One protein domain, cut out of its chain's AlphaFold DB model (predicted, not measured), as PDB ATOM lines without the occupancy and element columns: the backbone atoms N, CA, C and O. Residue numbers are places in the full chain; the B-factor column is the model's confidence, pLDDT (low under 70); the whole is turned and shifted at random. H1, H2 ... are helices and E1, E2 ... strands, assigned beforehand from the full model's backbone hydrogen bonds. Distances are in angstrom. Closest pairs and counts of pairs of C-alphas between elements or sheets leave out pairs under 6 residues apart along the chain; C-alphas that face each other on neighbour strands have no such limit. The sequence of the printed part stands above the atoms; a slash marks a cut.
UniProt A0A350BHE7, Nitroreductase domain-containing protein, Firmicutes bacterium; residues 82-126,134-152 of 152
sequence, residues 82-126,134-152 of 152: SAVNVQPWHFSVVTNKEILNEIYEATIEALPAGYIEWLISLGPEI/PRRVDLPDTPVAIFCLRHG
ATOM      1  N   SER A  82     -24.071  -3.957 -31.785       94.62
ATOM      2  CA  SER A  82     -23.177  -3.946 -30.616       94.62
ATOM      3  C   SER A  82     -23.923  -3.699 -29.313       94.62
ATOM      4  O   SER A  82     -24.966  -3.044 -29.275       94.62
ATOM      5  N   ALA A  83     -23.360  -4.217 -28.217       93.88
ATOM      6  CA  ALA A  83     -23.861  -3.959 -26.873       93.88
ATOM      7  C   ALA A  83     -23.917  -2.448 -26.620       93.88
ATOM      8  O   ALA A  83     -22.926  -1.754 -26.836       93.88
ATOM      9  N   VAL A  84     -25.092  -1.958 -26.214       95.25
ATOM     10  CA  VAL A  84     -25.402  -0.532 -25.986       95.25
ATOM     11  C   VAL A  84     -24.922   0.413 -27.103       95.25
ATOM     12  O   VAL A  84     -24.682   1.590 -26.858       95.25
ATOM     13  N   ASN A  85     -24.815  -0.101 -28.335       94.06
ATOM     14  CA  ASN A  85     -24.326   0.620 -29.508       94.06
ATOM     15  C   ASN A  85     -22.931   1.262 -29.327       94.06
ATOM     16  O   ASN A  85     -22.682   2.346 -29.849       94.06
ATOM     17  N   VAL A  86     -22.014   0.628 -28.580       94.31
ATOM     18  CA  VAL A  86     -20.648   1.170 -28.396       94.31
ATOM     19  C   VAL A  86     -19.789   1.116 -29.657       94.31
ATOM     20  O   VAL A  86     -18.784   1.812 -29.713       94.31
ATOM     21  N   GLN A  87     -20.166   0.285 -30.638       94.50
ATOM     22  CA  GLN A  87     -19.473   0.128 -31.923       94.50
ATOM     23  C   GLN A  87     -17.946   0.032 -31.766       94.50
ATOM     24  O   GLN A  87     -17.208   0.854 -32.304       94.50
ATOM     25  N   PRO A  88     -17.435  -0.954 -31.003       94.50
ATOM     26  CA  PRO A  88     -16.039  -0.972 -30.577       94.50
ATOM     27  C   PRO A  88     -15.092  -1.441 -31.693       94.50
ATOM     28  O   PRO A  88     -13.963  -1.837 -31.418       94.50
ATOM     29  N   TRP A  89     -15.554  -1.483 -32.940       94.12
ATOM     30  CA  TRP A  89     -14.780  -1.911 -34.095       94.12
ATOM     31  C   TRP A  89     -14.034  -0.736 -34.721       94.12
ATOM     32  O   TRP A  89     -14.551   0.370 -34.862       94.12
ATOM     33  N   HIS A  90     -12.816  -1.015 -35.158       94.62
ATOM     34  CA  HIS A  90     -12.013  -0.166 -36.016       94.62
ATOM     35  C   HIS A  90     -11.631  -0.975 -37.244       94.62
ATOM     36  O   HIS A  90     -11.077  -2.069 -37.120       94.62
ATOM     37  N   PHE A  91     -11.949  -0.441 -38.418       96.38
ATOM     38  CA  PHE A  91     -11.616  -1.071 -39.685       96.38
ATOM     39  C   PHE A  91     -10.405  -0.377 -40.303       96.38
ATOM     40  O   PHE A  91     -10.475   0.812 -40.618       96.38
ATOM     41  N   SER A  92      -9.329  -1.132 -40.516       95.81
ATOM     42  CA  SER A  92      -8.163  -0.686 -41.284       95.81
ATOM     43  C   SER A  92      -8.167  -1.374 -42.638       95.81
ATOM     44  O   SER A  92      -8.122  -2.601 -42.710       95.81
ATOM     45  N   VAL A  93      -8.213  -0.587 -43.711       96.12
ATOM     46  CA  VAL A  93      -8.086  -1.087 -45.084       96.12
ATOM     47  C   VAL A  93      -6.652  -0.876 -45.541       96.12
ATOM     48  O   VAL A  93      -6.158   0.252 -45.521       96.12
ATOM     49  N   VAL A  94      -5.989  -1.953 -45.950       94.38
ATOM     50  CA  VAL A  94      -4.602  -1.931 -46.413       94.38
ATOM     51  C   VAL A  94      -4.558  -2.408 -47.858       94.38
ATOM     52  O   VAL A  94      -4.906  -3.547 -48.151       94.38
ATOM     53  N   THR A  95      -4.124  -1.523 -48.753       92.75
ATOM     54  CA  THR A  95      -3.880  -1.807 -50.180       92.75
ATOM     55  C   THR A  95      -2.403  -1.678 -50.555       92.75
ATOM     56  O   THR A  95      -1.997  -2.065 -51.645       92.75
ATOM     57  N   ASN A  96      -1.577  -1.118 -49.664       92.31
ATOM     58  CA  ASN A  96      -0.146  -0.982 -49.896       92.31
ATOM     59  C   ASN A  96       0.541  -2.351 -49.759       92.31
ATOM     60  O   ASN A  96       0.477  -2.978 -48.700       92.31
ATOM     61  N   LYS A  97       1.207  -2.792 -50.830       88.56
ATOM     62  CA  LYS A  97       1.818  -4.122 -50.907       88.56
ATOM     63  C   LYS A  97       2.988  -4.306 -49.952       88.56
ATOM     64  O   LYS A  97       3.140  -5.391 -49.401       88.56
ATOM     65  N   GLU A  98       3.782  -3.266 -49.719       91.56
ATOM     66  CA  GLU A  98       4.906  -3.335 -48.787       91.56
ATOM     67  C   GLU A  98       4.412  -3.599 -47.356       91.56
ATOM     68  O   GLU A  98       4.900  -4.512 -46.697       91.56
ATOM     69  N   ILE A  99       3.365  -2.893 -46.919       92.88
ATOM     70  CA  ILE A  99       2.727  -3.102 -45.611       92.88
ATOM     71  C   ILE A  99       2.107  -4.501 -45.525       92.88
ATOM     72  O   ILE A  99       2.248  -5.173 -44.506       92.88
ATOM     73  N   LEU A 100       1.423  -4.966 -46.575       90.69
ATOM     74  CA  LEU A 100       0.865  -6.323 -46.590       90.69
ATOM     75  C   LEU A 100       1.960  -7.392 -46.468       90.69
ATOM     76  O   LEU A 100       1.772  -8.376 -45.751       90.69
ATOM     77  N   ASN A 101       3.110  -7.177 -47.110       88.94
ATOM     78  CA  ASN A 101       4.271  -8.050 -46.979       88.94
ATOM     79  C   ASN A 101       4.844  -8.034 -45.556       88.94
ATOM     80  O   ASN A 101       5.115  -9.088 -44.993       88.94
ATOM     81  N   GLU A 102       4.988  -6.859 -44.942       91.69
ATOM     82  CA  GLU A 102       5.447  -6.746 -43.551       91.69
ATOM     83  C   GLU A 102       4.516  -7.481 -42.577       91.69
ATOM     84  O   GLU A 102       4.981  -8.210 -41.699       91.69
ATOM     85  N   ILE A 103       3.197  -7.342 -42.754       89.94
ATOM     86  CA  ILE A 103       2.205  -8.054 -41.939       89.94
ATOM     87  C   ILE A 103       2.325  -9.568 -42.142       89.94
ATOM     88  O   ILE A 103       2.227 -10.321 -41.170       89.94
ATOM     89  N   TYR A 104       2.531 -10.023 -43.380       86.31
ATOM     90  CA  TYR A 104       2.734 -11.439 -43.682       86.31
ATOM     91  C   TYR A 104       3.947 -12.003 -42.951       86.31
ATOM     92  O   TYR A 104       3.794 -12.944 -42.177       86.31
ATOM     93  N   GLU A 105       5.118 -11.394 -43.123       86.31
ATOM     94  CA  GLU A 105       6.357 -11.858 -42.490       86.31
ATOM     95  C   GLU A 105       6.229 -11.892 -40.961       86.31
ATOM     96  O   GLU A 105       6.544 -12.904 -40.333       86.31
ATOM     97  N   ALA A 106       5.658 -10.843 -40.358       88.06
ATOM     98  CA  ALA A 106       5.412 -10.802 -38.915       88.06
ATOM     99  C   ALA A 106       4.429 -11.892 -38.452       88.06
ATOM    100  O   ALA A 106       4.570 -12.445 -37.358       88.06
ATOM    101  N   THR A 107       3.431 -12.221 -39.278       83.44
ATOM    102  CA  THR A 107       2.489 -13.309 -38.990       83.44
ATOM    103  C   THR A 107       3.209 -14.650 -39.010       83.44
ATOM    104  O   THR A 107       3.031 -15.440 -38.088       83.44
ATOM    105  N   ILE A 108       4.043 -14.895 -40.023       80.00
ATOM    106  CA  ILE A 108       4.825 -16.126 -40.167       80.00
ATOM    107  C   ILE A 108       5.802 -16.297 -38.998       80.00
ATOM    108  O   ILE A 108       5.885 -17.386 -38.431       80.00
ATOM    109  N   GLU A 109       6.480 -15.225 -38.589       83.12
ATOM    110  CA  GLU A 109       7.400 -15.227 -37.446       83.12
ATOM    111  C   GLU A 109       6.692 -15.545 -36.118       83.12
ATOM    112  O   GLU A 109       7.246 -16.239 -35.264       83.12
ATOM    113  N   ALA A 110       5.455 -15.075 -35.938       83.06
ATOM    114  CA  ALA A 110       4.680 -15.310 -34.722       83.06
ATOM    115  C   ALA A 110       4.121 -16.744 -34.605       83.06
ATOM    116  O   ALA A 110       3.633 -17.128 -33.534       83.06
ATOM    117  N   LEU A 111       4.154 -17.540 -35.681       78.06
ATOM    118  CA  LEU A 111       3.641 -18.909 -35.673       78.06
ATOM    119  C   LEU A 111       4.599 -19.870 -34.950       78.06
ATOM    120  O   LEU A 111       5.821 -19.740 -35.037       78.06
ATOM    121  N   PRO A 112       4.072 -20.893 -34.250       81.94
ATOM    122  CA  PRO A 112       4.918 -21.915 -33.655       81.94
ATOM    123  C   PRO A 112       5.648 -22.717 -34.741       81.94
ATOM    124  O   PRO A 112       5.091 -23.025 -35.797       81.94
ATOM    125  N   ALA A 113       6.895 -23.100 -34.455       79.88
ATOM    126  CA  ALA A 113       7.720 -23.877 -35.375       79.88
ATOM    127  C   ALA A 113       7.001 -25.160 -35.835       79.88
ATOM    128  O   ALA A 113       6.479 -25.915 -35.011       79.88
ATOM    129  N   GLY A 114       6.981 -25.414 -37.147       68.56
ATOM    130  CA  GLY A 114       6.325 -26.586 -37.735       68.56
ATOM    131  C   GLY A 114       4.839 -26.404 -38.069       68.56
ATOM    132  O   GLY A 114       4.232 -27.321 -38.622       68.56
ATOM    133  N   TYR A 115       4.220 -25.264 -37.734       71.38
ATOM    134  CA  TYR A 115       2.793 -25.034 -38.001       71.38
ATOM    135  C   TYR A 115       2.481 -24.906 -39.495       71.38
ATOM    136  O   TYR A 115       1.470 -25.428 -39.959       71.38
ATOM    137  N   ILE A 116       3.358 -24.258 -40.262       68.19
ATOM    138  CA  ILE A 116       3.190 -24.115 -41.713       68.19
ATOM    139  C   ILE A 116       3.359 -25.471 -42.392       68.19
ATOM    140  O   ILE A 116       2.551 -25.837 -43.244       68.19
ATOM    141  N   GLU A 117       4.354 -26.253 -41.984       70.44
ATOM    142  CA  GLU A 117       4.547 -27.623 -42.452       70.44
ATOM    143  C   GLU A 117       3.332 -28.494 -42.122       70.44
ATOM    144  O   GLU A 117       2.877 -29.255 -42.977       70.44
ATOM    145  N   TRP A 118       2.767 -28.344 -40.920       69.19
ATOM    146  CA  TRP A 118       1.535 -29.022 -40.528       69.19
ATOM    147  C   TRP A 118       0.349 -28.603 -41.406       69.19
ATOM    148  O   TRP A 118      -0.321 -29.479 -41.950       69.19
ATOM    149  N   LEU A 119       0.130 -27.305 -41.637       64.81
ATOM    150  CA  LEU A 119      -0.925 -26.812 -42.531       64.81
ATOM    151  C   LEU A 119      -0.775 -27.344 -43.960       64.81
ATOM    152  O   LEU A 119      -1.752 -27.764 -44.572       64.81
ATOM    153  N   ILE A 120       0.451 -27.368 -44.485       68.81
ATOM    154  CA  ILE A 120       0.746 -27.924 -45.810       68.81
ATOM    155  C   ILE A 120       0.487 -29.437 -45.829       68.81
ATOM    156  O   ILE A 120      -0.025 -29.951 -46.824       68.81
ATOM    157  N   SER A 121       0.792 -30.144 -44.735       69.25
ATOM    158  CA  SER A 121       0.575 -31.593 -44.620       69.25
ATOM    159  C   SER A 121      -0.899 -31.998 -44.616       69.25
ATOM    160  O   SER A 121      -1.209 -33.129 -44.984       69.25
ATOM    161  N   LEU A 122      -1.804 -31.082 -44.254       66.69
ATOM    162  CA  LEU A 122      -3.246 -31.319 -44.332       66.69
ATOM    163  C   LEU A 122      -3.740 -31.437 -45.781       66.69
ATOM    164  O   LEU A 122      -4.792 -32.031 -45.998       66.69
ATOM    165  N   GLY A 123      -2.967 -30.943 -46.759       55.56
ATOM    166  CA  GLY A 123      -3.300 -30.991 -48.181       55.56
ATOM    167  C   GLY A 123      -4.557 -30.180 -48.540       55.56
ATOM    168  O   GLY A 123      -5.364 -29.833 -47.680       55.56
ATOM    169  N   PRO A 124      -4.753 -29.831 -49.818       59.78
ATOM    170  CA  PRO A 124      -6.017 -29.282 -50.267       59.78
ATOM    171  C   PRO A 124      -6.887 -30.442 -50.779       59.78
ATOM    172  O   PRO A 124      -6.551 -31.076 -51.778       59.78
ATOM    173  N   GLU A 125      -8.014 -30.748 -50.138       51.62
ATOM    174  CA  GLU A 125      -9.073 -31.493 -50.835       51.62
ATOM    175  C   GLU A 125      -9.657 -30.564 -51.920       51.62
ATOM    176  O   GLU A 125     -10.568 -29.775 -51.672       51.62
ATOM    177  N   ILE A 126      -9.062 -30.595 -53.118       48.28
ATOM    178  CA  ILE A 126      -9.503 -29.857 -54.313       48.28
ATOM    179  C   ILE A 126     -10.413 -30.791 -55.123       48.28
ATOM    180  O   ILE A 126      -9.944 -31.850 -55.541       48.28
ATOM    181  N   PRO A 134      -4.930 -19.430 -59.445       45.66
ATOM    182  CA  PRO A 134      -3.712 -18.664 -59.238       45.66
ATOM    183  C   PRO A 134      -3.169 -18.890 -57.820       45.66
ATOM    184  O   PRO A 134      -3.877 -19.332 -56.920       45.66
ATOM    185  N   ARG A 135      -1.858 -18.655 -57.714       46.03
ATOM    186  CA  ARG A 135      -0.927 -18.865 -56.595       46.03
ATOM    187  C   ARG A 135      -1.555 -18.804 -55.196       46.03
ATOM    188  O   ARG A 135      -2.450 -18.013 -54.933       46.03
ATOM    189  N   ARG A 136      -0.986 -19.592 -54.271       48.84
ATOM    190  CA  ARG A 136      -1.094 -19.367 -52.820       48.84
ATOM    191  C   ARG A 136      -1.003 -17.858 -52.571       48.84
ATOM    192  O   ARG A 136       0.024 -17.276 -52.889       48.84
ATOM    193  N   VAL A 137      -2.081 -17.250 -52.083       50.69
ATOM    194  CA  VAL A 137      -2.077 -15.822 -51.774       50.69
ATOM    195  C   VAL A 137      -1.450 -15.673 -50.409       50.69
ATOM    196  O   VAL A 137      -2.113 -15.742 -49.375       50.69
ATOM    197  N   ASP A 138      -0.133 -15.535 -50.431       63.34
ATOM    198  CA  ASP A 138       0.578 -14.882 -49.353       63.34
ATOM    199  C   ASP A 138      -0.005 -13.455 -49.276       63.34
ATOM    200  O   ASP A 138      -0.282 -12.840 -50.306       63.34
ATOM    201  N   LEU A 139      -0.274 -12.926 -48.079       65.88
ATOM    202  CA  LEU A 139      -0.836 -11.574 -47.889       65.88
ATOM    203  C   LEU A 139      -0.216 -10.465 -48.791       65.88
ATOM    204  O   LEU A 139      -0.959  -9.576 -49.211       65.88
ATOM    205  N   PRO A 140       1.088 -10.478 -49.149       65.06
ATOM    206  CA  PRO A 140       1.652  -9.560 -50.153       65.06
ATOM    207  C   PRO A 140       0.992  -9.586 -51.545       65.06
ATOM    208  O   PRO A 140       0.997  -8.578 -52.263       65.06
ATOM    209  N   ASP A 141       0.407 -10.711 -51.946       70.50
ATOM    210  CA  ASP A 141      -0.206 -10.875 -53.264       70.50
ATOM    211  C   ASP A 141      -1.674 -10.430 -53.292       70.50
ATOM    212  O   ASP A 141      -2.181 -10.096 -54.365       70.50
ATOM    213  N   THR A 142      -2.337 -10.320 -52.132       74.56
ATOM    214  CA  THR A 142      -3.720  -9.822 -52.053       74.56
ATOM    215  C   THR A 142      -3.841  -8.365 -52.538       74.56
ATOM    216  O   THR A 142      -3.006  -7.528 -52.190       74.56
ATOM    217  N   PRO A 143      -4.911  -8.015 -53.280       83.50
ATOM    218  CA  PRO A 143      -5.164  -6.638 -53.721       83.50
ATOM    219  C   PRO A 143      -5.560  -5.707 -52.560       83.50
ATOM    220  O   PRO A 143      -5.276  -4.511 -52.585       83.50
ATOM    221  N   VAL A 144      -6.230  -6.244 -51.535       91.75
ATOM    222  CA  VAL A 144      -6.665  -5.501 -50.349       91.75
ATOM    223  C   VAL A 144      -6.857  -6.440 -49.160       91.75
ATOM    224  O   VAL A 144      -7.364  -7.550 -49.316       91.75
ATOM    225  N   ALA A 145      -6.514  -5.970 -47.961       92.19
ATOM    226  CA  ALA A 145      -6.888  -6.601 -46.699       92.19
ATOM    227  C   ALA A 145      -7.699  -5.628 -45.830       92.19
ATOM    228  O   ALA A 145      -7.348  -4.454 -45.699       92.19
ATOM    229  N   ILE A 146      -8.782  -6.120 -45.220       94.56
ATOM    230  CA  ILE A 146      -9.596  -5.365 -44.257       94.56
ATOM    231  C   ILE A 146      -9.419  -6.002 -42.880       94.56
ATOM    232  O   ILE A 146      -9.873  -7.120 -42.639       94.56
ATOM    233  N   PHE A 147      -8.790  -5.277 -41.959       93.75
ATOM    234  CA  PHE A 147      -8.614  -5.707 -40.576       93.75
ATOM    235  C   PHE A 147      -9.718  -5.114 -39.706       93.75
ATOM    236  O   PHE A 147      -9.888  -3.897 -39.667       93.75
ATOM    237  N   CYS A 148     -10.451  -5.968 -38.991       94.12
ATOM    238  CA  CYS A 148     -11.423  -5.555 -37.983       94.12
ATOM    239  C   CYS A 148     -10.809  -5.720 -36.591       94.12
ATOM    240  O   CYS A 148     -10.587  -6.841 -36.130       94.12
ATOM    241  N   LEU A 149     -10.525  -4.604 -35.925       91.69
ATOM    242  CA  LEU A 149      -9.931  -4.573 -34.592       91.69
ATOM    243  C   LEU A 149     -10.973  -4.140 -33.569       91.69
ATOM    244  O   LEU A 149     -11.656  -3.132 -33.751       91.69
ATOM    245  N   ARG A 150     -11.071  -4.872 -32.461       87.00
ATOM    246  CA  ARG A 150     -11.921  -4.487 -31.335       87.00
ATOM    247  C   ARG A 150     -11.124  -3.653 -30.341       87.00
ATOM    248  O   ARG A 150     -10.107  -4.114 -29.830       87.00
ATOM    249  N   HIS A 151     -11.623  -2.467 -30.026       77.25
ATOM    250  CA  HIS A 151     -11.149  -1.668 -28.905       77.25
ATOM    251  C   HIS A 151     -11.796  -2.193 -27.614       77.25
ATOM    252  O   HIS A 151     -13.003  -2.462 -27.579       77.25
ATOM    253  N   GLY A 152     -10.962  -2.434 -26.602       65.25
ATOM    254  CA  GLY A 152     -11.355  -2.903 -25.269       65.25
ATOM    255  C   GLY A 152     -11.645  -1.758 -24.318       65.25
ATOM    256  O   GLY A 152     -10.977  -0.710 -24.453       65.25
TER     257      GLY A 152
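Overview. This is residues 82 to 126 and 134 to 152 of the 152 residues of the protein "Nitroreductase domain-containing protein" of Firmicutes bacterium (UniProt A0A350BHE7). A two-stranded antiparallel ribbon, E1 beside E2, makes one arm of an open V, and the helix H1 makes the other, starting near the ribbon's end at Val 94 and Ala 145 and running away from it. Past the far end of H1 comes the short helix H2; residues 109 to 115 and 117 to 126 stick out free. The printed part has 64 residues, with two named helices and two named strands in the order E1, H1, H2, E2, and its class is mixed, helices and strands. It is elongated, spanning 45 by 27 by 25 A, and only just loose, close to extended, with a radius of gyration of the C-alphas of 15.7 A.

Along the chain. Find C-alpha 89 at (-14.780, -1.911, -34.095); from there strand E1, residues 89 to 94, runs 16.0 A. Its neighbour E2, residues 145 to 150, runs 16.3 A and ends at C-alpha 150, at (-11.921, -4.487, -31.335). Helix H1, residues 97 to 110, starts at C-alpha 97, at (1.818, -4.122, -50.907), and is 19.9 A long. Helix H2 is residues 115 to 121.

Arrangement. Look first at E1 and E2, antiparallel with 158 degrees between their directions: N 92 and O 147 are 2.9 A apart, within hydrogen-bond range, as are N 90 and O 149 at 2.8 A. The closest C-alphas of E1 and H1 are those of Val 94 and Leu 100, 7.0 A apart; of H1 and E2, those of Leu 100 and Ala 145, 7.8 A. H1 and H2 are only just apart, at 8.3 A, and E1 and H2 are apart. In both helices every O i to N i+4 pair is within hydrogen-bond range.

Size, cuts and confidence. The C-alphas of Val 84 and Ser 121, the two farthest apart, are 44.6 A apart. Residues 127 to 133 are not printed, leaving 13.5 A between C-alphas 126 and 134 in the link across the cut from H2 to E2. The links E1 to H1 and H1 to H2 are tight. Mean pLDDT of the printed part is 79.9; look for values under 70 at residues 114, 116, 118 to 126, 134 to 140 and 152.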